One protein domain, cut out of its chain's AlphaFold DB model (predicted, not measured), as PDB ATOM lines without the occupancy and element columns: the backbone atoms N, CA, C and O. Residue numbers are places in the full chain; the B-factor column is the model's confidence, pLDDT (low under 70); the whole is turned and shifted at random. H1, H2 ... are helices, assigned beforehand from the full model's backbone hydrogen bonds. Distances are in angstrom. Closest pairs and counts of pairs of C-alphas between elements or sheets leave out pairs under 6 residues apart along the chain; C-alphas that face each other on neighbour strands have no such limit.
ATOM      1  N   GLU A 196      17.319   1.451 -15.704       72.50
ATOM      2  CA  GLU A 196      18.285   0.403 -15.320       72.50
ATOM      3  C   GLU A 196      18.916   0.755 -13.968       72.50
ATOM      4  O   GLU A 196      19.932   1.435 -13.898       72.50
ATOM      5  N   THR A 197      18.250   0.370 -12.885       74.19
ATOM      6  CA  THR A 197      18.628   0.712 -11.509       74.19
ATOM      7  C   THR A 197      18.377  -0.483 -10.599       74.19
ATOM      8  O   THR A 197      17.592  -1.371 -10.940       74.19
ATOM      9  N   GLU A 198      18.952  -0.469  -9.395       66.19
ATOM     10  CA  GLU A 198      18.702  -1.474  -8.345       66.19
ATOM     11  C   GLU A 198      17.210  -1.736  -8.081       66.19
ATOM     12  O   GLU A 198      16.813  -2.842  -7.714       66.19
ATOM     13  N   LYS A 199      16.346  -0.745  -8.331       72.00
ATOM     14  CA  LYS A 199      14.893  -0.881  -8.164       72.00
ATOM     15  C   LYS A 199      14.264  -1.832  -9.166       72.00
ATOM     16  O   LYS A 199      13.320  -2.531  -8.804       72.00
ATOM     17  N   ARG A 200      14.759  -1.887 -10.407       78.50
ATOM     18  CA  ARG A 200      14.280  -2.885 -11.376       78.50
ATOM     19  C   ARG A 200      14.708  -4.289 -10.951       78.50
ATOM     20  O   ARG A 200      13.971  -5.245 -11.150       78.50
ATOM     21  N   TRP A 201      15.854  -4.408 -10.285       72.25
ATOM     22  CA  TRP A 201      16.312  -5.685  -9.756       72.25
ATOM     23  C   TRP A 201      15.500  -6.184  -8.551       72.25
ATOM     24  O   TRP A 201      15.067  -7.335  -8.562       72.25
ATOM     25  N   PHE A 202      15.234  -5.340  -7.543       71.75
ATOM     26  CA  PHE A 202      14.361  -5.715  -6.414       71.75
ATOM     27  C   PHE A 202      13.020  -6.267  -6.910       71.75
ATOM     28  O   PHE A 202      12.463  -7.214  -6.366       71.75
ATOM     29  N   PHE A 203      12.541  -5.713  -8.014       73.19
ATOM     30  CA  PHE A 203      11.328  -6.155  -8.658       73.19
ATOM     31  C   PHE A 203      11.425  -7.570  -9.265       73.19
ATOM     32  O   PHE A 203      10.526  -8.385  -9.059       73.19
ATOM     33  N   PHE A 204      12.526  -7.915  -9.937       77.06
ATOM     34  CA  PHE A 204      12.753  -9.293 -10.385       77.06
ATOM     35  C   PHE A 204      12.803 -10.290  -9.223       77.06
ATOM     36  O   PHE A 204      12.350 -11.418  -9.391       77.06
ATOM     37  N   LYS A 205      13.259  -9.875  -8.033       73.44
ATOM     38  CA  LYS A 205      13.146 -10.706  -6.823       73.44
ATOM     39  C   LYS A 205      11.703 -10.912  -6.375       73.44
ATOM     40  O   LYS A 205      11.351 -12.021  -5.995       73.44
ATOM     41  N   VAL A 206      10.862  -9.877  -6.420       73.38
ATOM     42  CA  VAL A 206       9.427 -10.005  -6.093       73.38
ATOM     43  C   VAL A 206       8.731 -10.938  -7.081       73.38
ATOM     44  O   VAL A 206       7.924 -11.775  -6.676       73.38
ATOM     45  N   LEU A 207       9.077 -10.838  -8.367       73.81
ATOM     46  CA  LEU A 207       8.633 -11.787  -9.384       73.81
ATOM     47  C   LEU A 207       9.079 -13.207  -9.062       73.81
ATOM     48  O   LEU A 207       8.240 -14.094  -9.003       73.81
ATOM     49  N   ASP A 208      10.373 -13.422  -8.842       72.88
ATOM     50  CA  ASP A 208      10.926 -14.736  -8.523       72.88
ATOM     51  C   ASP A 208      10.287 -15.342  -7.266       72.88
ATOM     52  O   ASP A 208       9.905 -16.509  -7.268       72.88
ATOM     53  N   TYR A 209      10.057 -14.534  -6.230       71.94
ATOM     54  CA  TYR A 209       9.329 -14.935  -5.028       71.94
ATOM     55  C   TYR A 209       7.879 -15.328  -5.340       71.94
ATOM     56  O   TYR A 209       7.413 -16.396  -4.940       71.94
ATOM     57  N   THR A 210       7.177 -14.504  -6.120       70.31
ATOM     58  CA  THR A 210       5.810 -14.787  -6.578       70.31
ATOM     59  C   THR A 210       5.760 -16.088  -7.383       70.31
ATOM     60  O   THR A 210       4.889 -16.927  -7.156       70.31
ATOM     61  N   PHE A 211       6.719 -16.304  -8.288       70.44
ATOM     62  CA  PHE A 211       6.826 -17.525  -9.086       70.44
ATOM     63  C   PHE A 211       7.139 -18.734  -8.240       70.44
ATOM     64  O   PHE A 211       6.492 -19.764  -8.413       70.44
ATOM     65  N   SER A 212       8.100 -18.599  -7.334       69.00
ATOM     66  CA  SER A 212       8.464 -19.639  -6.394       69.00
ATOM     67  C   SER A 212       7.231 -20.062  -5.617       69.00
ATOM     68  O   SER A 212       6.944 -21.242  -5.628       69.00
ATOM     69  N   ASN A 213       6.409 -19.141  -5.107       67.81
ATOM     70  CA  ASN A 213       5.173 -19.479  -4.391       67.81
ATOM     71  C   ASN A 213       4.118 -20.185  -5.259       67.81
ATOM     72  O   ASN A 213       3.503 -21.154  -4.820       67.81
ATOM     73  N   VAL A 214       3.915 -19.731  -6.500       64.06
ATOM     74  CA  VAL A 214       2.965 -20.369  -7.435       64.06
ATOM     75  C   VAL A 214       3.470 -21.749  -7.890       64.06
ATOM     76  O   VAL A 214       2.682 -22.652  -8.175       64.06
ATOM     77  N   CYS A 215       4.789 -21.940  -7.970       61.34
ATOM     78  CA  CYS A 215       5.408 -23.171  -8.459       61.34
ATOM     79  C   CYS A 215       5.756 -24.170  -7.341       61.34
ATOM     80  O   CYS A 215       5.767 -25.375  -7.619       61.34
ATOM     81  N   SER A 216       6.016 -23.722  -6.111       56.81
ATOM     82  CA  SER A 216       6.519 -24.520  -4.980       56.81
ATOM     83  C   SER A 216       5.458 -25.393  -4.325       56.81
ATOM     84  O   SER A 216       5.821 -26.399  -3.721       56.81
ATOM     85  N   THR A 217       4.166 -25.121  -4.538       53.28
ATOM     86  CA  THR A 217       3.008 -25.830  -3.948       53.28
ATOM     87  C   THR A 217       2.904 -27.330  -4.301       53.28
ATOM     88  O   THR A 217       1.872 -27.951  -4.089       53.28
ATOM     89  N   ARG A 218       3.938 -27.938  -4.897       49.31
ATOM     90  CA  ARG A 218       3.917 -29.295  -5.465       49.31
ATOM     91  C   ARG A 218       5.110 -30.175  -5.099       49.31
ATOM     92  O   ARG A 218       5.004 -31.384  -5.247       49.31
ATOM     93  N   VAL A 219       6.265 -29.607  -4.743       45.72
ATOM     94  CA  VAL A 219       7.520 -30.389  -4.745       45.72
ATOM     95  C   VAL A 219       7.631 -31.317  -3.528       45.72
ATOM     96  O   VAL A 219       8.228 -32.379  -3.649       45.72
ATOM     97  N   GLU A 220       7.005 -30.981  -2.399       44.16
ATOM     98  CA  GLU A 220       7.186 -31.732  -1.146       44.16
ATOM     99  C   GLU A 220       6.155 -32.851  -0.920       44.16
ATOM    100  O   GLU A 220       6.438 -33.810  -0.207       44.16
ATOM    101  N   THR A 221       4.982 -32.805  -1.557       45.56
ATOM    102  CA  THR A 221       3.907 -33.785  -1.301       45.56
ATOM    103  C   THR A 221       4.018 -35.081  -2.108       45.56
ATOM    104  O   THR A 221       3.421 -36.082  -1.728       45.56
ATOM    105  N   LYS A 240      -4.247 -32.632  -7.667       72.88
ATOM    106  CA  LYS A 240      -3.032 -32.527  -8.491       72.88
ATOM    107  C   LYS A 240      -3.363 -32.166  -9.935       72.88
ATOM    108  O   LYS A 240      -2.746 -31.258 -10.493       72.88
ATOM    109  N   MET A 241      -4.374 -32.802 -10.528       74.19
ATOM    110  CA  MET A 241      -4.843 -32.455 -11.873       74.19
ATOM    111  C   MET A 241      -5.381 -31.021 -11.948       74.19
ATOM    112  O   MET A 241      -5.135 -30.332 -12.940       74.19
ATOM    113  N   ALA A 242      -6.090 -30.547 -10.920       74.25
ATOM    114  CA  ALA A 242      -6.578 -29.169 -10.864       74.25
ATOM    115  C   ALA A 242      -5.425 -28.151 -10.778       74.25
ATOM    116  O   ALA A 242      -5.391 -27.192 -11.553       74.25
ATOM    117  N   LEU A 243      -4.442 -28.388  -9.903       74.69
ATOM    118  CA  LEU A 243      -3.249 -27.543  -9.780       74.69
ATOM    119  C   LEU A 243      -2.438 -27.493 -11.084       74.69
ATOM    120  O   LEU A 243      -1.944 -26.433 -11.465       74.69
ATOM    121  N   ASP A 244      -2.350 -28.610 -11.804       78.06
ATOM    122  CA  ASP A 244      -1.653 -28.684 -13.090       78.06
ATOM    123  C   ASP A 244      -2.321 -27.866 -14.189       78.06
ATOM    124  O   ASP A 244      -1.627 -27.211 -14.972       78.06
ATOM    125  N   ARG A 245      -3.657 -27.840 -14.229       77.81
ATOM    126  CA  ARG A 245      -4.403 -26.979 -15.160       77.81
ATOM    127  C   ARG A 245      -4.152 -25.500 -14.873       77.81
ATOM    128  O   ARG A 245      -3.893 -24.740 -15.806       77.81
ATOM    129  N   ASN A 246      -4.163 -25.111 -13.601       74.62
ATOM    130  CA  ASN A 246      -3.902 -23.728 -13.193       74.62
ATOM    131  C   ASN A 246      -2.465 -23.315 -13.528       74.62
ATOM    132  O   ASN A 246      -2.241 -22.259 -14.122       74.62
ATOM    133  N   PHE A 247      -1.491 -24.181 -13.229       82.12
ATOM    134  CA  PHE A 247      -0.098 -23.970 -13.617       82.12
ATOM    135  C   PHE A 247       0.051 -23.808 -15.133       82.12
ATOM    136  O   PHE A 247       0.799 -22.943 -15.585       82.12
ATOM    137  N   LEU A 248      -0.653 -24.605 -15.936       81.44
ATOM    138  CA  LEU A 248      -0.571 -24.526 -17.392       81.44
ATOM    139  C   LEU A 248      -1.088 -23.186 -17.938       81.44
ATOM    140  O   LEU A 248      -0.423 -22.566 -18.773       81.44
ATOM    141  N   GLY A 249      -2.250 -22.730 -17.459       78.69
ATOM    142  CA  GLY A 249      -2.805 -21.427 -17.840       78.69
ATOM    143  C   GLY A 249      -1.854 -20.289 -17.468       78.69
ATOM    144  O   GLY A 249      -1.532 -19.437 -18.300       78.69
ATOM    145  N   TYR A 250      -1.319 -20.347 -16.249       79.75
ATOM    146  CA  TYR A 250      -0.390 -19.352 -15.733       79.75
ATOM    147  C   TYR A 250       0.947 -19.327 -16.477       79.75
ATOM    148  O   TYR A 250       1.377 -18.280 -16.959       79.75
ATOM    149  N   SER A 251       1.592 -20.486 -16.615       83.19
ATOM    150  CA  SER A 251       2.897 -20.617 -17.267       83.19
ATOM    151  C   SER A 251       2.854 -20.181 -18.727       83.19
ATOM    152  O   SER A 251       3.799 -19.555 -19.187       83.19
ATOM    153  N   THR A 252       1.760 -20.429 -19.448       85.38
ATOM    154  CA  THR A 252       1.642 -20.011 -20.852       85.38
ATOM    155  C   THR A 252       1.636 -18.485 -20.985       85.38
ATOM    156  O   THR A 252       2.462 -17.935 -21.713       85.38
ATOM    157  N   CYS A 253       0.764 -17.794 -20.240       84.50
ATOM    158  CA  CYS A 253       0.692 -16.328 -20.262       84.50
ATOM    159  C   CYS A 253       1.995 -15.690 -19.765       84.50
ATOM    160  O   CYS A 253       2.510 -14.745 -20.365       84.50
ATOM    161  N   LEU A 254       2.567 -16.254 -18.704       83.75
ATOM    162  CA  LEU A 254       3.849 -15.823 -18.176       83.75
ATOM    163  C   LEU A 254       4.964 -15.930 -19.214       83.75
ATOM    164  O   LEU A 254       5.722 -14.985 -19.404       83.75
ATOM    165  N   VAL A 255       5.093 -17.081 -19.865       89.88
ATOM    166  CA  VAL A 255       6.164 -17.326 -20.831       89.88
ATOM    167  C   VAL A 255       6.057 -16.373 -22.018       89.88
ATOM    168  O   VAL A 255       7.088 -15.894 -22.487       89.88
ATOM    169  N   ASP A 256       4.841 -16.024 -22.444       89.31
ATOM    170  CA  ASP A 256       4.616 -14.980 -23.450       89.31
ATOM    171  C   ASP A 256       5.123 -13.609 -22.980       89.31
ATOM    172  O   ASP A 256       5.818 -12.907 -23.720       89.31
ATOM    173  N   CYS A 257       4.839 -13.251 -21.727       87.31
ATOM    174  CA  CYS A 257       5.314 -12.005 -21.133       87.31
ATOM    175  C   CYS A 257       6.846 -11.981 -20.986       87.31
ATOM    176  O   CYS A 257       7.481 -10.989 -21.347       87.31
ATOM    177  N   LEU A 258       7.449 -13.081 -20.520       88.50
ATOM    178  CA  LEU A 258       8.902 -13.240 -20.400       88.50
ATOM    179  C   LEU A 258       9.578 -13.122 -21.765       88.50
ATOM    180  O   LEU A 258      10.553 -12.390 -21.897       88.50
ATOM    181  N   LEU A 259       9.052 -13.798 -22.789       91.88
ATOM    182  CA  LEU A 259       9.621 -13.768 -24.135       91.88
ATOM    183  C   LEU A 259       9.598 -12.352 -24.720       91.88
ATOM    184  O   LEU A 259      10.611 -11.879 -25.247       91.88
ATOM    185  N   SER A 260       8.461 -11.663 -24.589       89.56
ATOM    186  CA  SER A 260       8.306 -10.267 -25.009       89.56
ATOM    187  C   SER A 260       9.299  -9.354 -24.283       89.56
ATOM    188  O   SER A 260      10.039  -8.590 -24.913       89.56
ATOM    189  N   ALA A 261       9.397  -9.493 -22.958       87.81
ATOM    190  CA  ALA A 261      10.287  -8.688 -22.135       87.81
ATOM    191  C   ALA A 261      11.764  -8.942 -22.449       87.81
ATOM    192  O   ALA A 261      12.487  -7.980 -22.708       87.81
ATOM    193  N   CYS A 262      12.202 -10.202 -22.514       89.69
ATOM    194  CA  CYS A 262      13.572 -10.566 -22.878       89.69
ATOM    195  C   CYS A 262      13.951  -9.995 -24.247       89.69
ATOM    196  O   CYS A 262      15.004  -9.372 -24.383       89.69
ATOM    197  N   SER A 263      13.075 -10.136 -25.244       89.06
ATOM    198  CA  SER A 263      13.314  -9.584 -26.582       89.06
ATOM    199  C   SER A 263      13.469  -8.060 -26.516       89.06
ATOM    200  O   SER A 263      14.434  -7.503 -27.033       89.06
ATOM    201  N   SER A 264      12.596  -7.366 -25.779       87.75
ATOM    202  CA  SER A 264      12.662  -5.905 -25.638       87.75
ATOM    203  C   SER A 264      13.918  -5.404 -24.907       87.75
ATOM    204  O   SER A 264      14.500  -4.394 -25.313       87.75
ATOM    205  N   ILE A 265      14.350  -6.106 -23.853       86.38
ATOM    206  CA  ILE A 265      15.463  -5.704 -22.988       86.38
ATOM    207  C   ILE A 265      16.799  -6.009 -23.665       86.38
ATOM    208  O   ILE A 265      17.682  -5.146 -23.684       86.38
ATOM    209  N   PHE A 266      16.946  -7.203 -24.244       88.25
ATOM    210  CA  PHE A 266      18.239  -7.702 -24.704       88.25
ATOM    211  C   PHE A 266      18.494  -7.477 -26.198       88.25
ATOM    212  O   PHE A 266      19.662  -7.409 -26.583       88.25
ATOM    213  N   GLU A 267      17.488  -7.312 -27.071       85.25
ATOM    214  CA  GLU A 267      17.741  -7.106 -28.513       85.25
ATOM    215  C   GLU A 267      18.398  -5.757 -28.830       85.25
ATOM    216  O   GLU A 267      19.244  -5.695 -29.721       85.25
ATOM    217  N   LYS A 268      18.055  -4.690 -28.097       69.62
ATOM    218  CA  LYS A 268      18.340  -3.299 -28.502       69.62
ATOM    219  C   LYS A 268      19.547  -2.634 -27.831       69.62
ATOM    220  O   LYS A 268      19.821  -1.475 -28.132       69.62
ATOM    221  N   LYS A 269      20.266  -3.316 -26.936       67.25
ATOM    222  CA  LYS A 269      21.310  -2.680 -26.116       67.25
ATOM    223  C   LYS A 269      22.710  -3.184 -26.456       67.25
ATOM    224  O   LYS A 269      23.088  -4.291 -26.083       67.25
ATOM    225  N   SER A 270      23.498  -2.339 -27.118       71.00
ATOM    226  CA  SER A 270      24.945  -2.297 -26.900       71.00
ATOM    227  C   SER A 270      25.168  -1.399 -25.685       71.00
ATOM    228  O   SER A 270      25.031  -0.184 -25.794       71.00
ATOM    229  N   SER A 271      25.384  -1.976 -24.503       67.62
ATOM    230  CA  SER A 271      25.667  -1.170 -23.313       67.62
ATOM    231  C   SER A 271      27.101  -0.646 -23.365       67.62
ATOM    232  O   SER A 271      28.060  -1.418 -23.476       67.62
ATOM    233  N   ASP A 272      27.240   0.676 -23.276       74.56
ATOM    234  CA  ASP A 272      28.539   1.350 -23.341       74.56
ATOM    235  C   ASP A 272      29.222   1.428 -21.961       74.56
ATOM    236  O   ASP A 272      30.447   1.525 -21.895       74.56
ATOM    237  N   SER A 273      28.471   1.319 -20.851       86.44
ATOM    238  CA  SER A 273      29.021   1.370 -19.485       86.44
ATOM    239  C   SER A 273      29.114  -0.004 -18.801       86.44
ATOM    240  O   SER A 273      28.321  -0.912 -19.061       86.44
ATOM    241  N   ILE A 274      30.096  -0.161 -17.904       82.06
ATOM    242  CA  ILE A 274      30.339  -1.395 -17.131       82.06
ATOM    243  C   ILE A 274      29.174  -1.683 -16.171       82.06
ATOM    244  O   ILE A 274      28.642  -2.787 -16.183       82.06
ATOM    245  N   SER A 275      28.703  -0.676 -15.426       79.88
ATOM    246  CA  SER A 275      27.562  -0.819 -14.503       79.88
ATOM    247  C   SER A 275      26.292  -1.319 -15.212       79.88
ATOM    248  O   SER A 275      25.634  -2.238 -14.730       79.88
ATOM    249  N   GLN A 276      25.990  -0.824 -16.421       82.00
ATOM    250  CA  GLN A 276      24.860  -1.340 -17.206       82.00
ATOM    251  C   GLN A 276      25.060  -2.798 -17.633       82.00
ATOM    252  O   GLN A 276      24.102  -3.568 -17.643       82.00
ATOM    253  N   LYS A 277      26.291  -3.213 -17.964       84.12
ATOM    254  CA  LYS A 277      26.598  -4.623 -18.262       84.12
ATOM    255  C   LYS A 277      26.364  -5.515 -17.046       84.12
ATOM    256  O   LYS A 277      25.764  -6.572 -17.213       84.12
ATOM    257  N   ILE A 278      26.781  -5.084 -15.855       83.00
ATOM    258  CA  ILE A 278      26.568  -5.818 -14.597       83.00
ATOM    259  C   ILE A 278      25.067  -5.948 -14.306       83.00
ATOM    260  O   ILE A 278      24.574  -7.052 -14.075       83.00
ATOM    261  N   HIS A 279      24.304  -4.858 -14.411       83.62
ATOM    262  CA  HIS A 279      22.854  -4.907 -14.207       83.62
ATOM    263  C   HIS A 279      22.149  -5.799 -15.239       83.62
ATOM    264  O   HIS A 279      21.340  -6.636 -14.851       83.62
ATOM    265  N   LEU A 280      22.489  -5.705 -16.529       85.75
ATOM    266  CA  LEU A 280      21.911  -6.570 -17.569       85.75
ATOM    267  C   LEU A 280      22.277  -8.049 -17.378       85.75
ATOM    268  O   LEU A 280      21.430  -8.917 -17.591       85.75
ATOM    269  N   LYS A 281      23.515  -8.343 -16.957       87.81
ATOM    270  CA  LYS A 281      23.976  -9.692 -16.577       87.81
ATOM    271  C   LYS A 281      23.073 -10.247 -15.470       87.81
ATOM    272  O   LYS A 281      22.514 -11.332 -15.606       87.81
ATOM    273  N   ARG A 282      22.849  -9.457 -14.424       85.50
ATOM    274  CA  ARG A 282      22.004  -9.829 -13.287       85.50
ATOM    275  C   ARG A 282      20.535 -10.025 -13.663       85.50
ATOM    276  O   ARG A 282      19.930 -11.011 -13.258       85.50
ATOM    277  N   GLU A 283      19.965  -9.119 -14.456       88.00
ATOM    278  CA  GLU A 283      18.595  -9.253 -14.970       88.00
ATOM    279  C   GLU A 283      18.452 -10.539 -15.792       88.00
ATOM    280  O   GLU A 283      17.514 -11.305 -15.578       88.00
ATOM    281  N   SER A 284      19.420 -10.823 -16.671       91.19
ATOM    282  CA  SER A 284      19.478 -12.085 -17.412       91.19
ATOM    283  C   SER A 284      19.491 -13.294 -16.477       91.19
ATOM    284  O   SER A 284      18.806 -14.267 -16.774       91.19
ATOM    285  N   ASP A 285      20.240 -13.259 -15.375       90.75
ATOM    286  CA  ASP A 285      20.315 -14.393 -14.449       90.75
ATOM    287  C   ASP A 285      18.983 -14.627 -13.721       90.75
ATOM    288  O   ASP A 285      18.595 -15.782 -13.548       90.75
ATOM    289  N   CYS A 286      18.230 -13.571 -13.393       88.31
ATOM    290  CA  CYS A 286      16.868 -13.690 -12.855       88.31
ATOM    291  C   CYS A 286      15.880 -14.262 -13.885       88.31
ATOM    292  O   CYS A 286      15.085 -15.142 -13.562       88.31
ATOM    293  N   PHE A 287      15.930 -13.811 -15.143       90.62
ATOM    294  CA  PHE A 287      15.092 -14.385 -16.204       90.62
ATOM    295  C   PHE A 287      15.387 -15.872 -16.418       90.62
ATOM    296  O   PHE A 287      14.462 -16.673 -16.579       90.62
ATOM    297  N   LEU A 288      16.667 -16.247 -16.392       93.62
ATOM    298  CA  LEU A 288      17.094 -17.637 -16.506       93.62
ATOM    299  C   LEU A 288      16.629 -18.479 -15.323       93.62
ATOM    300  O   LEU A 288      16.101 -19.562 -15.557       93.62
ATOM    301  N   GLN A 289      16.739 -17.975 -14.091       92.19
ATOM    302  CA  GLN A 289      16.181 -18.633 -12.906       92.19
ATOM    303  C   GLN A 289      14.702 -18.969 -13.113       92.19
ATOM    304  O   GLN A 289      14.322 -20.132 -12.991       92.19
ATOM    305  N   ILE A 290      13.884 -17.986 -13.508       89.12
ATOM    306  CA  ILE A 290      12.446 -18.185 -13.740       89.12
ATOM    307  C   ILE A 290      12.216 -19.237 -14.833       89.12
ATOM    308  O   ILE A 290      11.415 -20.156 -14.658       89.12
ATOM    309  N   CYS A 291      12.940 -19.149 -15.954       93.62
ATOM    310  CA  CYS A 291      12.815 -20.114 -17.045       93.62
ATOM    311  C   CYS A 291      13.193 -21.537 -16.607       93.62
ATOM    312  O   CYS A 291      12.478 -22.486 -16.932       93.62
ATOM    313  N   PHE A 292      14.279 -21.704 -15.849       94.62
ATOM    314  CA  PHE A 292      14.700 -23.007 -15.336       94.62
ATOM    315  C   PHE A 292      13.702 -23.557 -14.314       94.62
ATOM    316  O   PHE A 292      13.347 -24.731 -14.404       94.62
ATOM    317  N   THR A 293      13.144 -22.727 -13.433       90.44
ATOM    318  CA  THR A 293      12.065 -23.131 -12.516       90.44
ATOM    319  C   THR A 293      10.832 -23.625 -13.279       90.44
ATOM    320  O   THR A 293      10.274 -24.672 -12.946       90.44
ATOM    321  N   ILE A 294      10.433 -22.940 -14.359       90.94
ATOM    322  CA  ILE A 294       9.323 -23.378 -15.225       90.94
ATOM    323  C   ILE A 294       9.649 -24.724 -15.886       90.94
ATOM    324  O   ILE A 294       8.814 -25.629 -15.862       90.94
ATOM    325  N   LEU A 295      10.852 -24.894 -16.446       94.69
ATOM    326  CA  LEU A 295      11.271 -26.161 -17.058       94.69
ATOM    327  C   LEU A 295      11.271 -27.314 -16.052       94.69
ATOM    328  O   LEU A 295      10.753 -28.390 -16.358       94.69
ATOM    329  N   ALA A 296      11.802 -27.083 -14.849       93.44
ATOM    330  CA  ALA A 296      11.787 -28.058 -13.767       93.44
ATOM    331  C   ALA A 296      10.346 -28.461 -13.429       93.44
ATOM    332  O   ALA A 296      10.003 -29.641 -13.369       93.44
ATOM    333  N   LYS A 297       9.457 -27.478 -13.291       89.19
ATOM    334  CA  LYS A 297       8.053 -27.728 -12.978       89.19
ATOM    335  C   LYS A 297       7.331 -28.508 -14.078       89.19
ATOM    336  O   LYS A 297       6.596 -29.440 -13.758       89.19
ATOM    337  N   ILE A 298       7.564 -28.188 -15.351       91.44
ATOM    338  CA  ILE A 298       6.988 -28.925 -16.487       91.44
ATOM    339  C   ILE A 298       7.442 -30.390 -16.452       91.44
ATOM    340  O   ILE A 298       6.609 -31.282 -16.555       91.44
ATOM    341  N   TYR A 299       8.734 -30.655 -16.241       92.94
ATOM    342  CA  TYR A 299       9.287 -32.018 -16.253       92.94
ATOM    343  C   TYR A 299       9.085 -32.811 -14.961       92.94
ATOM    344  O   TYR A 299       9.333 -34.017 -14.942       92.94
ATOM    345  N   SER A 300       8.555 -32.182 -13.911       88.94
ATOM    346  CA  SER A 300       8.070 -32.905 -12.733       88.94
ATOM    347  C   SER A 300       6.842 -33.787 -13.027       88.94
ATOM    348  O   SER A 300       6.516 -34.656 -12.222       88.94
ATOM    349  N   ASN A 301       6.163 -33.599 -14.173       85.81
ATOM    350  CA  ASN A 301       5.025 -34.418 -14.603       85.81
ATOM    351  C   ASN A 301       5.000 -34.635 -16.121       85.81
ATOM    352  O   ASN A 301       4.909 -33.688 -16.898       85.81
ATOM    353  N   GLU A 302       4.985 -35.897 -16.545       85.25
ATOM    354  CA  GLU A 302       4.948 -36.297 -17.957       85.25
ATOM    355  C   GLU A 302       3.742 -35.727 -18.725       85.25
ATOM    356  O   GLU A 302       3.890 -35.309 -19.874       85.25
ATOM    357  N   ASN A 303       2.573 -35.602 -18.085       86.75
ATOM    358  CA  ASN A 303       1.388 -35.001 -18.707       86.75
ATOM    359  C   ASN A 303       1.615 -33.523 -19.046       86.75
ATOM    360  O   ASN A 303       1.211 -33.057 -20.111       86.75
ATOM    361  N   LEU A 304       2.295 -32.777 -18.166       87.94
ATOM    362  CA  LEU A 304       2.638 -31.383 -18.443       87.94
ATOM    363  C   LEU A 304       3.665 -31.273 -19.563       87.94
ATOM    364  O   LEU A 304       3.552 -30.366 -20.382       87.94
ATOM    365  N   VAL A 305       4.633 -32.191 -19.636       90.06
ATOM    366  CA  VAL A 305       5.593 -32.228 -20.748       90.06
ATOM    367  C   VAL A 305       4.854 -32.344 -22.078       90.06
ATOM    368  O   VAL A 305       5.138 -31.565 -22.989       90.06
ATOM    369  N   GLN A 306       3.886 -33.258 -22.187       90.44
ATOM    370  CA  GLN A 306       3.098 -33.421 -23.407       90.44
ATOM    371  C   GLN A 306       2.314 -32.146 -23.744       90.44
ATOM    372  O   GLN A 306       2.495 -31.592 -24.829       90.44
ATOM    373  N   ILE A 307       1.516 -31.631 -22.806       90.38
ATOM    374  CA  ILE A 307       0.652 -30.471 -23.063       90.38
ATOM    375  C   ILE A 307       1.476 -29.216 -23.394       90.38
ATOM    376  O   ILE A 307       1.170 -28.511 -24.357       90.38
ATOM    377  N   CYS A 308       2.556 -28.951 -22.648       91.00
ATOM    378  CA  CYS A 308       3.449 -27.811 -22.888       91.00
ATOM    379  C   CYS A 308       4.264 -27.937 -24.186       91.00
ATOM    380  O   CYS A 308       4.769 -26.940 -24.709       91.00
ATOM    381  N   THR A 309       4.444 -29.160 -24.690       92.19
ATOM    382  CA  THR A 309       5.043 -29.395 -26.007       92.19
ATOM    383  C   THR A 309       4.024 -29.101 -27.105       92.19
ATOM    384  O   THR A 309       4.344 -28.386 -28.053       92.19
ATOM    385  N   GLU A 310       2.793 -29.599 -26.966       93.00
ATOM    386  CA  GLU A 310       1.711 -29.427 -27.945       93.00
ATOM    387  C   GLU A 310       1.271 -27.964 -28.096       93.00
ATOM    388  O   GLU A 310       1.042 -27.502 -29.213       93.00
ATOM    389  N   ASN A 311       1.203 -27.207 -26.997       92.44
ATOM    390  CA  ASN A 311       0.814 -25.791 -27.024       92.44
ATOM    391  C   ASN A 311       1.978 -24.824 -27.346       92.44
ATOM    392  O   ASN A 311       1.773 -23.611 -27.411       92.44
ATOM    393  N   GLY A 312       3.200 -25.336 -27.534       94.75
ATOM    394  CA  GLY A 312       4.388 -24.545 -27.855       94.75
ATOM    395  C   GLY A 312       5.013 -23.771 -26.685       94.75
ATOM    396  O   GLY A 312       6.004 -23.072 -26.902       94.75
ATOM    397  N   THR A 313       4.508 -23.898 -25.453       93.31
ATOM    398  CA  THR A 313       5.073 -23.230 -24.265       93.31
ATOM    399  C   THR A 313       6.538 -23.604 -24.059       93.31
ATOM    400  O   THR A 313       7.364 -22.730 -23.803       93.31
ATOM    401  N   LEU A 314       6.905 -24.872 -24.263       94.75
ATOM    402  CA  LEU A 314       8.290 -25.336 -24.140       94.75
ATOM    403  C   LEU A 314       9.245 -24.612 -25.105       94.75
ATOM    404  O   LEU A 314      10.344 -24.215 -24.717       94.75
ATOM    405  N   LEU A 315       8.814 -24.412 -26.353       95.75
ATOM    406  CA  LEU A 315       9.590 -23.686 -27.359       95.75
ATOM    407  C   LEU A 315       9.765 -22.220 -26.953       95.75
ATOM    408  O   LEU A 315      10.874 -21.700 -27.025       95.75
ATOM    409  N   LYS A 316       8.695 -21.576 -26.480       95.88
ATOM    410  CA  LYS A 316       8.750 -20.182 -26.030       95.88
ATOM    411  C   LYS A 316       9.677 -20.001 -24.823       95.88
ATOM    412  O   LYS A 316      10.449 -19.051 -24.809       95.88
ATOM    413  N   VAL A 317       9.692 -20.935 -23.860       95.50
ATOM    414  CA  VAL A 317      10.664 -20.913 -22.743       95.50
ATOM    415  C   VAL A 317      12.100 -20.967 -23.273       95.50
ATOM    416  O   VAL A 317      12.940 -20.163 -22.873       95.50
ATOM    417  N   MET A 318      12.386 -21.869 -24.217       96.56
ATOM    418  CA  MET A 318      13.713 -21.977 -24.836       96.56
ATOM    419  C   MET A 318      14.107 -20.710 -25.609       96.56
ATOM    420  O   MET A 318      15.270 -20.296 -25.574       96.56
ATOM    421  N   GLN A 319      13.148 -20.061 -26.269       95.44
ATOM    422  CA  GLN A 319      13.352 -18.774 -26.935       95.44
ATOM    423  C   GLN A 319      13.646 -17.657 -25.932       95.44
ATOM    424  O   GLN A 319      14.562 -16.875 -26.171       95.44
ATOM    425  N   SER A 320      12.964 -17.621 -24.784       94.88
ATOM    426  CA  SER A 320      13.240 -16.662 -23.703       94.88
ATOM    427  C   SER A 320      14.647 -16.839 -23.129       94.88
ATOM    428  O   SER A 320      15.361 -15.853 -22.938       94.88
ATOM    429  N   ILE A 321      15.083 -18.088 -22.920       95.81
ATOM    430  CA  ILE A 321      16.454 -18.416 -22.489       95.81
ATOM    431  C   ILE A 321      17.473 -17.940 -23.538       95.81
ATOM    432  O   ILE A 321      18.471 -17.303 -23.203       95.81
ATOM    433  N   THR A 322      17.195 -18.181 -24.821       94.56
ATOM    434  CA  THR A 322      18.055 -17.746 -25.935       94.56
ATOM    435  C   THR A 322      18.119 -16.219 -26.044       94.56
ATOM    436  O   THR A 322      19.191 -15.651 -26.268       94.56
ATOM    437  N   ALA A 323      16.995 -15.532 -25.830       93.81
ATOM    438  CA  ALA A 323      16.894 -14.075 -25.859       93.81
ATOM    439  C   ALA A 323      17.724 -13.395 -24.758       93.81
ATOM    440  O   ALA A 323      18.147 -12.259 -24.944       93.81
ATOM    441  N   CYS A 324      18.046 -14.097 -23.664       92.44
ATOM    442  CA  CYS A 324      18.957 -13.607 -22.622       92.44
ATOM    443  C   CYS A 324      20.425 -13.491 -23.085       92.44
ATOM    444  O   CYS A 324      21.263 -12.987 -22.341       92.44
ATOM    445  N   LYS A 325      20.765 -13.953 -24.302       91.38
ATOM    446  CA  LYS A 325      22.099 -13.834 -24.928       91.38
ATOM    447  C   LYS A 325      23.259 -14.418 -24.105       91.38
ATOM    448  O   LYS A 325      24.409 -14.028 -24.299       91.38
ATOM    449  N   ARG A 326      22.986 -15.381 -23.219       91.69
ATOM    450  CA  ARG A 326      24.032 -16.149 -22.530       91.69
ATOM    451  C   ARG A 326      24.628 -17.201 -23.443       91.69
ATOM    452  O   ARG A 326      23.905 -17.850 -24.202       91.69
ATOM    453  N   THR A 327      25.940 -17.391 -23.356       91.75
ATOM    454  CA  THR A 327      26.578 -18.506 -24.055       91.75
ATOM    455  C   THR A 327      26.241 -19.818 -23.352       91.75
ATOM    456  O   THR A 327      25.858 -19.839 -22.183       91.75
ATOM    457  N   PHE A 328      26.388 -20.940 -24.060       90.25
ATOM    458  CA  PHE A 328      26.177 -22.250 -23.446       90.25
ATOM    459  C   PHE A 328      27.121 -22.467 -22.258       90.25
ATOM    460  O   PHE A 328      26.670 -22.924 -21.213       90.25
ATOM    461  N   ASN A 329      28.396 -22.080 -22.399       89.44
ATOM    462  CA  ASN A 329      29.403 -22.221 -21.348       89.44
ATOM    463  C   ASN A 329      29.033 -21.419 -20.095       89.44
ATOM    464  O   ASN A 329      29.088 -21.977 -19.005       89.44
ATOM    465  N   ASP A 330      28.560 -20.175 -20.245       89.69
ATOM    466  CA  ASP A 330      28.105 -19.366 -19.101       89.69
ATOM    467  C   ASP A 330      27.001 -20.080 -18.310       89.69
ATOM    468  O   ASP A 330      26.953 -20.005 -17.079       89.69
ATOM    469  N   ILE A 331      26.104 -20.769 -19.027       91.06
ATOM    470  CA  ILE A 331      24.992 -21.493 -18.420       91.06
ATOM    471  C   ILE A 331      25.497 -22.757 -17.721       91.06
ATOM    472  O   ILE A 331      25.216 -22.954 -16.544       91.06
ATOM    473  N   VAL A 332      26.250 -23.616 -18.411       86.62
ATOM    474  CA  VAL A 332      26.647 -24.913 -17.841       86.62
ATOM    475  C   VAL A 332      27.717 -24.807 -16.757       86.62
ATOM    476  O   VAL A 332      27.792 -25.678 -15.897       86.62
ATOM    477  N   GLU A 333      28.526 -23.746 -16.741       87.44
ATOM    478  CA  GLU A 333      29.497 -23.491 -15.666       87.44
ATOM    479  C   GLU A 333      28.867 -22.857 -14.419       87.44
ATOM    480  O   GLU A 333      29.571 -22.510 -13.470       87.44
ATOM    481  N   TYR A 334      27.537 -22.745 -14.376       88.38
ATOM    482  CA  TYR A 334      26.812 -22.256 -13.210       88.38
ATOM    483  C   TYR A 334      27.154 -23.017 -11.924       88.38
ATOM    484  O   TYR A 334      27.357 -22.381 -10.897       88.38
ATOM    485  N   SER A 335      27.298 -24.347 -11.963       84.06
ATOM    486  CA  SER A 335      27.633 -25.135 -10.764       84.06
ATOM    487  C   SER A 335      28.992 -24.760 -10.161       84.06
ATOM    488  O   SER A 335      29.133 -24.725  -8.941       84.06
ATOM    489  N   LYS A 336      29.980 -24.407 -10.997       85.81
ATOM    490  CA  LYS A 336      31.288 -23.919 -10.537       85.81
ATOM    491  C   LYS A 336      31.158 -22.560  -9.854       85.81
ATOM    492  O   LYS A 336      31.716 -22.369  -8.780       85.81
ATOM    493  N   ARG A 337      30.391 -21.643 -10.459       86.00
ATOM    494  CA  ARG A 337      30.115 -20.315  -9.883       86.00
ATOM    495  C   ARG A 337      29.355 -20.428  -8.562       86.00
ATOM    496  O   ARG A 337      29.703 -19.753  -7.604       86.00
ATOM    497  N   PHE A 338      28.370 -21.321  -8.502       87.19
ATOM    498  CA  PHE A 338      27.609 -21.609  -7.292       87.19
ATOM    499  C   PHE A 338      28.497 -22.147  -6.168       87.19
ATOM    500  O   PHE A 338      28.390 -21.696  -5.034       87.19
ATOM    501  N   LYS A 339      29.403 -23.078  -6.484       86.12
ATOM    502  CA  LYS A 339      30.354 -23.607  -5.507       86.12
ATOM    503  C   LYS A 339      31.294 -22.520  -4.984       86.12
ATOM    504  O   LYS A 339      31.405 -22.379  -3.779       86.12
ATOM    505  N   ALA A 340      31.887 -21.717  -5.870       86.06
ATOM    506  CA  ALA A 340      32.748 -20.604  -5.463       86.06
ATOM    507  C   ALA A 340      32.009 -19.615  -4.544       86.06
ATOM    508  O   ALA A 340      32.523 -19.228  -3.503       86.06
ATOM    509  N   TRP A 341      30.764 -19.277  -4.890       90.62
ATOM    510  CA  TRP A 341      29.892 -18.464  -4.046       90.62
ATOM    511  C   TRP A 341      29.624 -19.114  -2.675       90.62
ATOM    512  O   TRP A 341      29.685 -18.442  -1.648       90.62
ATOM    513  N   SER A 342      29.354 -20.423  -2.647       87.75
ATOM    514  CA  SER A 342      29.111 -21.169  -1.408       87.75
ATOM    515  C   SER A 342      30.353 -21.233  -0.524       87.75
ATOM    516  O   SER A 342      30.227 -21.089   0.688       87.75
ATOM    517  N   ASP A 343      31.531 -21.443  -1.110       87.44
ATOM    518  CA  ASP A 343      32.797 -21.545  -0.382       87.44
ATOM    519  C   ASP A 343      33.133 -20.205   0.303       87.44
ATOM    520  O   ASP A 343      33.487 -20.200   1.478       87.44
ATOM    521  N   VAL A 344      32.915 -19.072  -0.382       87.25
ATOM    522  CA  VAL A 344      33.133 -17.723   0.180       87.25
ATOM    523  C   VAL A 344      32.156 -17.391   1.311       87.25
ATOM    524  O   VAL A 344      32.533 -16.746   2.287       87.25
ATOM    525  N   ASN A 372      25.647 -10.518  -5.375       77.69
ATOM    526  CA  ASN A 372      24.558 -10.425  -6.331       77.69
ATOM    527  C   ASN A 372      24.184 -11.752  -7.003       77.69
ATOM    528  O   ASN A 372      23.359 -11.733  -7.924       77.69
ATOM    529  N   PHE A 373      24.728 -12.872  -6.522       85.94
ATOM    530  CA  PHE A 373      24.490 -14.201  -7.069       85.94
ATOM    531  C   PHE A 373      22.998 -14.578  -7.077       85.94
ATOM    532  O   PHE A 373      22.250 -14.301  -6.136       85.94
ATOM    533  N   VAL A 374      22.561 -15.211  -8.166       86.31
ATOM    534  CA  VAL A 374      21.171 -15.625  -8.392       86.31
ATOM    535  C   VAL A 374      21.127 -17.142  -8.497       86.31
ATOM    536  O   VAL A 374      21.834 -17.723  -9.319       86.31
ATOM    537  N   PHE A 375      20.283 -17.780  -7.687       89.69
ATOM    538  CA  PHE A 375      20.200 -19.232  -7.641       89.69
ATOM    539  C   PHE A 375      19.352 -19.778  -8.787       89.69
ATOM    540  O   PHE A 375      18.192 -19.419  -8.932       89.69
ATOM    541  N   TRP A 376      19.898 -20.683  -9.588       92.38
ATOM    542  CA  TRP A 376      19.163 -21.390 -10.632       92.38
ATOM    543  C   TRP A 376      18.713 -22.772 -10.160       92.38
ATOM    544  O   TRP A 376      19.460 -23.475  -9.479       92.38
ATOM    545  N   ASP A 377      17.515 -23.204 -10.576       90.69
ATOM    546  CA  ASP A 377      17.087 -24.590 -10.361       90.69
ATOM    547  C   ASP A 377      17.923 -25.529 -11.249       90.69
ATOM    548  O   ASP A 377      17.760 -25.587 -12.475       90.69
ATOM    549  N   ASN A 378      18.819 -26.292 -10.618       92.94
ATOM    550  CA  ASN A 378      19.714 -27.233 -11.290       92.94
ATOM    551  C   ASN A 378      18.968 -28.305 -12.106       92.94
ATOM    552  O   ASN A 378      19.483 -28.760 -13.129       92.94
ATOM    553  N   ARG A 379      17.748 -28.695 -11.708       94.12
ATOM    554  CA  ARG A 379      16.923 -29.640 -12.483       94.12
ATOM    555  C   ARG A 379      16.424 -28.976 -13.757       94.12
ATOM    556  O   ARG A 379      16.485 -29.573 -14.825       94.12
ATOM    557  N   GLY A 380      15.992 -27.721 -13.656       95.25
ATOM    558  CA  GLY A 380      15.587 -26.902 -14.797       95.25
ATOM    559  C   GLY A 380      16.703 -26.714 -15.818       95.25
ATOM    560  O   GLY A 380      16.478 -26.837 -17.023       95.25
ATOM    561  N   LEU A 381      17.926 -26.501 -15.333       95.75
ATOM    562  CA  LEU A 381      19.127 -26.437 -16.162       95.75
ATOM    563  C   LEU A 381      19.426 -27.790 -16.831       95.75
ATOM    564  O   LEU A 381      19.678 -27.844 -18.036       95.75
ATOM    565  N   GLY A 382      19.305 -28.899 -16.096       95.69
ATOM    566  CA  GLY A 382      19.388 -30.249 -16.661       95.69
ATOM    567  C   GLY A 382      18.374 -30.496 -17.785       95.69
ATOM    568  O   GLY A 382      18.721 -31.056 -18.827       95.69
ATOM    569  N   ILE A 383      17.143 -30.004 -17.630       97.19
ATOM    570  CA  ILE A 383      16.118 -30.056 -18.679       97.19
ATOM    571  C   ILE A 383      16.474 -29.174 -19.871       97.19
ATOM    572  O   ILE A 383      16.335 -29.612 -21.009       97.19
ATOM    573  N   PHE A 384      16.974 -27.962 -19.653       96.75
ATOM    574  CA  PHE A 384      17.461 -27.118 -20.744       96.75
ATOM    575  C   PHE A 384      18.523 -27.844 -21.588       96.75
ATOM    576  O   PHE A 384      18.422 -27.887 -22.817       96.75
ATOM    577  N   ILE A 385      19.484 -28.509 -20.937       94.94
ATOM    578  CA  ILE A 385      20.490 -29.349 -21.604       94.94
ATOM    579  C   ILE A 385      19.826 -30.488 -22.391       94.94
ATOM    580  O   ILE A 385      20.192 -30.732 -23.543       94.94
ATOM    581  N   TYR A 386      18.837 -31.173 -21.813       95.75
ATOM    582  CA  TYR A 386      18.083 -32.228 -22.497       95.75
ATOM    583  C   TYR A 386      17.410 -31.718 -23.779       95.75
ATOM    584  O   TYR A 386      17.544 -32.330 -24.843       95.75
ATOM    585  N   LEU A 387      16.736 -30.570 -23.706       95.69
ATOM    586  CA  LEU A 387      16.042 -29.964 -24.843       95.69
ATOM    587  C   LEU A 387      17.011 -29.543 -25.952       95.69
ATOM    588  O   LEU A 387      16.709 -29.717 -27.136       95.69
ATOM    589  N   LEU A 388      18.194 -29.051 -25.580       92.94
ATOM    590  CA  LEU A 388      19.255 -28.712 -26.525       92.94
ATOM    591  C   LEU A 388      19.867 -29.945 -27.202       92.94
ATOM    592  O   LEU A 388      20.073 -29.943 -28.419       92.94
ATOM    593  N   LEU A 389      20.203 -30.980 -26.426       90.25
ATOM    594  CA  LEU A 389      20.989 -32.122 -26.904       90.25
ATOM    595  C   LEU A 389      20.134 -33.204 -27.569       90.25
ATOM    596  O   LEU A 389      20.502 -33.690 -28.643       90.25
ATOM    597  N   ASP A 390      19.013 -33.581 -26.952       91.31
ATOM    598  CA  ASP A 390      18.139 -34.652 -27.445       91.31
ATOM    599  C   ASP A 390      17.061 -34.112 -28.387       91.31
ATOM    600  O   ASP A 390      16.913 -34.605 -29.507       91.31
ATOM    601  N   LYS A 391      16.340 -33.059 -27.973       91.38
ATOM    602  CA  LYS A 391      15.246 -32.480 -28.778       91.38
ATOM    603  C   LYS A 391      15.710 -31.492 -29.843       91.38
ATOM    604  O   LYS A 391      14.921 -31.135 -30.714       91.38
ATOM    605  N   ALA A 392      16.976 -31.076 -29.798       90.12
ATOM    606  CA  ALA A 392      17.572 -30.098 -30.708       90.12
ATOM    607  C   ALA A 392      16.816 -28.751 -30.784       90.12
ATOM    608  O   ALA A 392      16.963 -28.017 -31.765       90.12
ATOM    609  N   ILE A 393      16.038 -28.403 -29.754       90.81
ATOM    610  CA  ILE A 393      15.297 -27.137 -29.679       90.81
ATOM    611  C   ILE A 393      16.300 -26.011 -29.442       90.81
ATOM    612  O   ILE A 393      17.146 -26.124 -28.566       90.81
ATOM    613  N   GLU A 394      16.249 -24.950 -30.250       89.00
ATOM    614  CA  GLU A 394      17.186 -23.810 -30.214       89.00
ATOM    615  C   GLU A 394      18.688 -24.165 -30.319       89.00
ATOM    616  O   GLU A 394      19.560 -23.305 -30.196       89.00
ATOM    617  N   ARG A 395      19.031 -25.413 -30.677       86.88
ATOM    618  CA  ARG A 395      20.421 -25.894 -30.798       86.88
ATOM    619  C   ARG A 395      21.291 -25.030 -31.719       86.88
ATOM    620  O   ARG A 395      22.495 -24.904 -31.492       86.88
ATOM    621  N   LYS A 396      20.692 -24.434 -32.754       86.75
ATOM    622  CA  LYS A 396      21.370 -23.555 -33.722       86.75
ATOM    623  C   LYS A 396      21.944 -22.277 -33.091       86.75
ATOM    624  O   LYS A 396      22.915 -21.750 -33.618       86.75
ATOM    625  N   HIS A 397      21.386 -21.804 -31.974       85.56
ATOM    626  CA  HIS A 397      21.824 -20.569 -31.318       85.56
ATOM    627  C   HIS A 397      23.054 -20.767 -30.425       85.56
ATOM    628  O   HIS A 397      23.861 -19.856 -30.281       85.56
ATOM    629  N   TYR A 398      23.246 -21.973 -29.888       82.62
ATOM    630  CA  TYR A 398      24.303 -22.259 -28.912       82.62
ATOM    631  C   TYR A 398      25.605 -22.801 -29.512       82.62
ATOM    632  O   TYR A 398      26.537 -23.092 -28.771       82.62
ATOM    633  N   SER A 399      25.697 -22.941 -30.840       78.69
ATOM    634  CA  SER A 399      26.915 -23.387 -31.545       78.69
ATOM    635  C   SER A 399      27.587 -24.636 -30.939       78.69
ATOM    636  O   SER A 399      28.807 -24.780 -30.974       78.69
ATOM    637  N   LEU A 400      26.786 -25.578 -30.420       70.19
ATOM    638  CA  LEU A 400      27.263 -26.750 -29.663       70.19
ATOM    639  C   LEU A 400      28.240 -27.655 -30.434       70.19
ATOM    640  O   LEU A 400      28.970 -28.425 -29.823       70.19
TER     641      LEU A 400
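This is residues 196 to 221, 240 to 344 and 372 to 400 of the 773 residues of the protein "Predicted protein" of Naegleria gruberi (UniProt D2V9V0). The long helix H3 runs through the middle of a group of lengthwise helices, with H1, H2 and H5 running along it, and H8 crosses it nearly at right angles, packing on residues 291 to 299. H4 makes a corner at the end of H3, while H7 lies farthest out and touches no helix. The printed part has 160 residues with eight named helices, H1 to H8 in order along the chain, and no named strand; its class is all helix. It is compact, with a radius of gyration of the C-alphas of 15.6 A, and rounded, spanning 48 by 34 by 33 A.

H1, residues 198 to 216, touches H3, residues 274 to 299, at a shallow tilt of 7 degrees, the same way; their closest C-alphas, of Asp 208 and Ile 290, are 6.4 A apart. H3 is the hub, touching five other helices. H2, residues 240 to 266, and H3 form a helical hairpin and only just touch, with 3 pairs of C-alphas within 8 A, the closest being Ser 251 and Ile 294 at 7.3 A. H2, H3 and H5, residues 313 to 323, form an up-and-down bundle, each running against the one before it. The closest C-alphas of H2 and H5, of Leu 259 and Ser 320, are 4.7 A apart. H3 and H5 touch at a shallow tilt of 18 degrees, opposite ways, closest at the C-alphas of Leu 288 and Ile 321, 6.1 A. H4, residues 302 to 310, touches H3 only at the corner, the C-alphas of Ile 298 and Leu 304 being 5.4 A apart. H8, residues 378 to 389, touches H3 about perpendicular, at 85 degrees, with the C-alphas of Phe 292 and Gly 380 closest at 4.0 A. H6, residues 328 to 332, is close to H8 but not clearly touching, and meets H7, residues 334 to 344, only through their link. In each of the eight helices every O i to N i+4 pair is within hydrogen-bond range.

H1 begins at C-alpha 198 (18.702, -1.474, -8.345) and is 26.3 A long from first to last C-alpha. H2 measures 36.5 A and H3 37.2 A. H8 measures 16.4 A and ends at C-alpha 389 (20.989, -32.122, -26.904).

The two C-alphas farthest apart, of Met 241 and Asp 272, are 48.9 A apart. Residues 222 to 239 and 345 to 371 are not printed; the gaps are 10.1 A and 13.0 A between C-alphas. Of the links printed whole, none is long. The mean pLDDT of the printed part is 84.2, and 14 residues are under 70, among them residues 212 to 221.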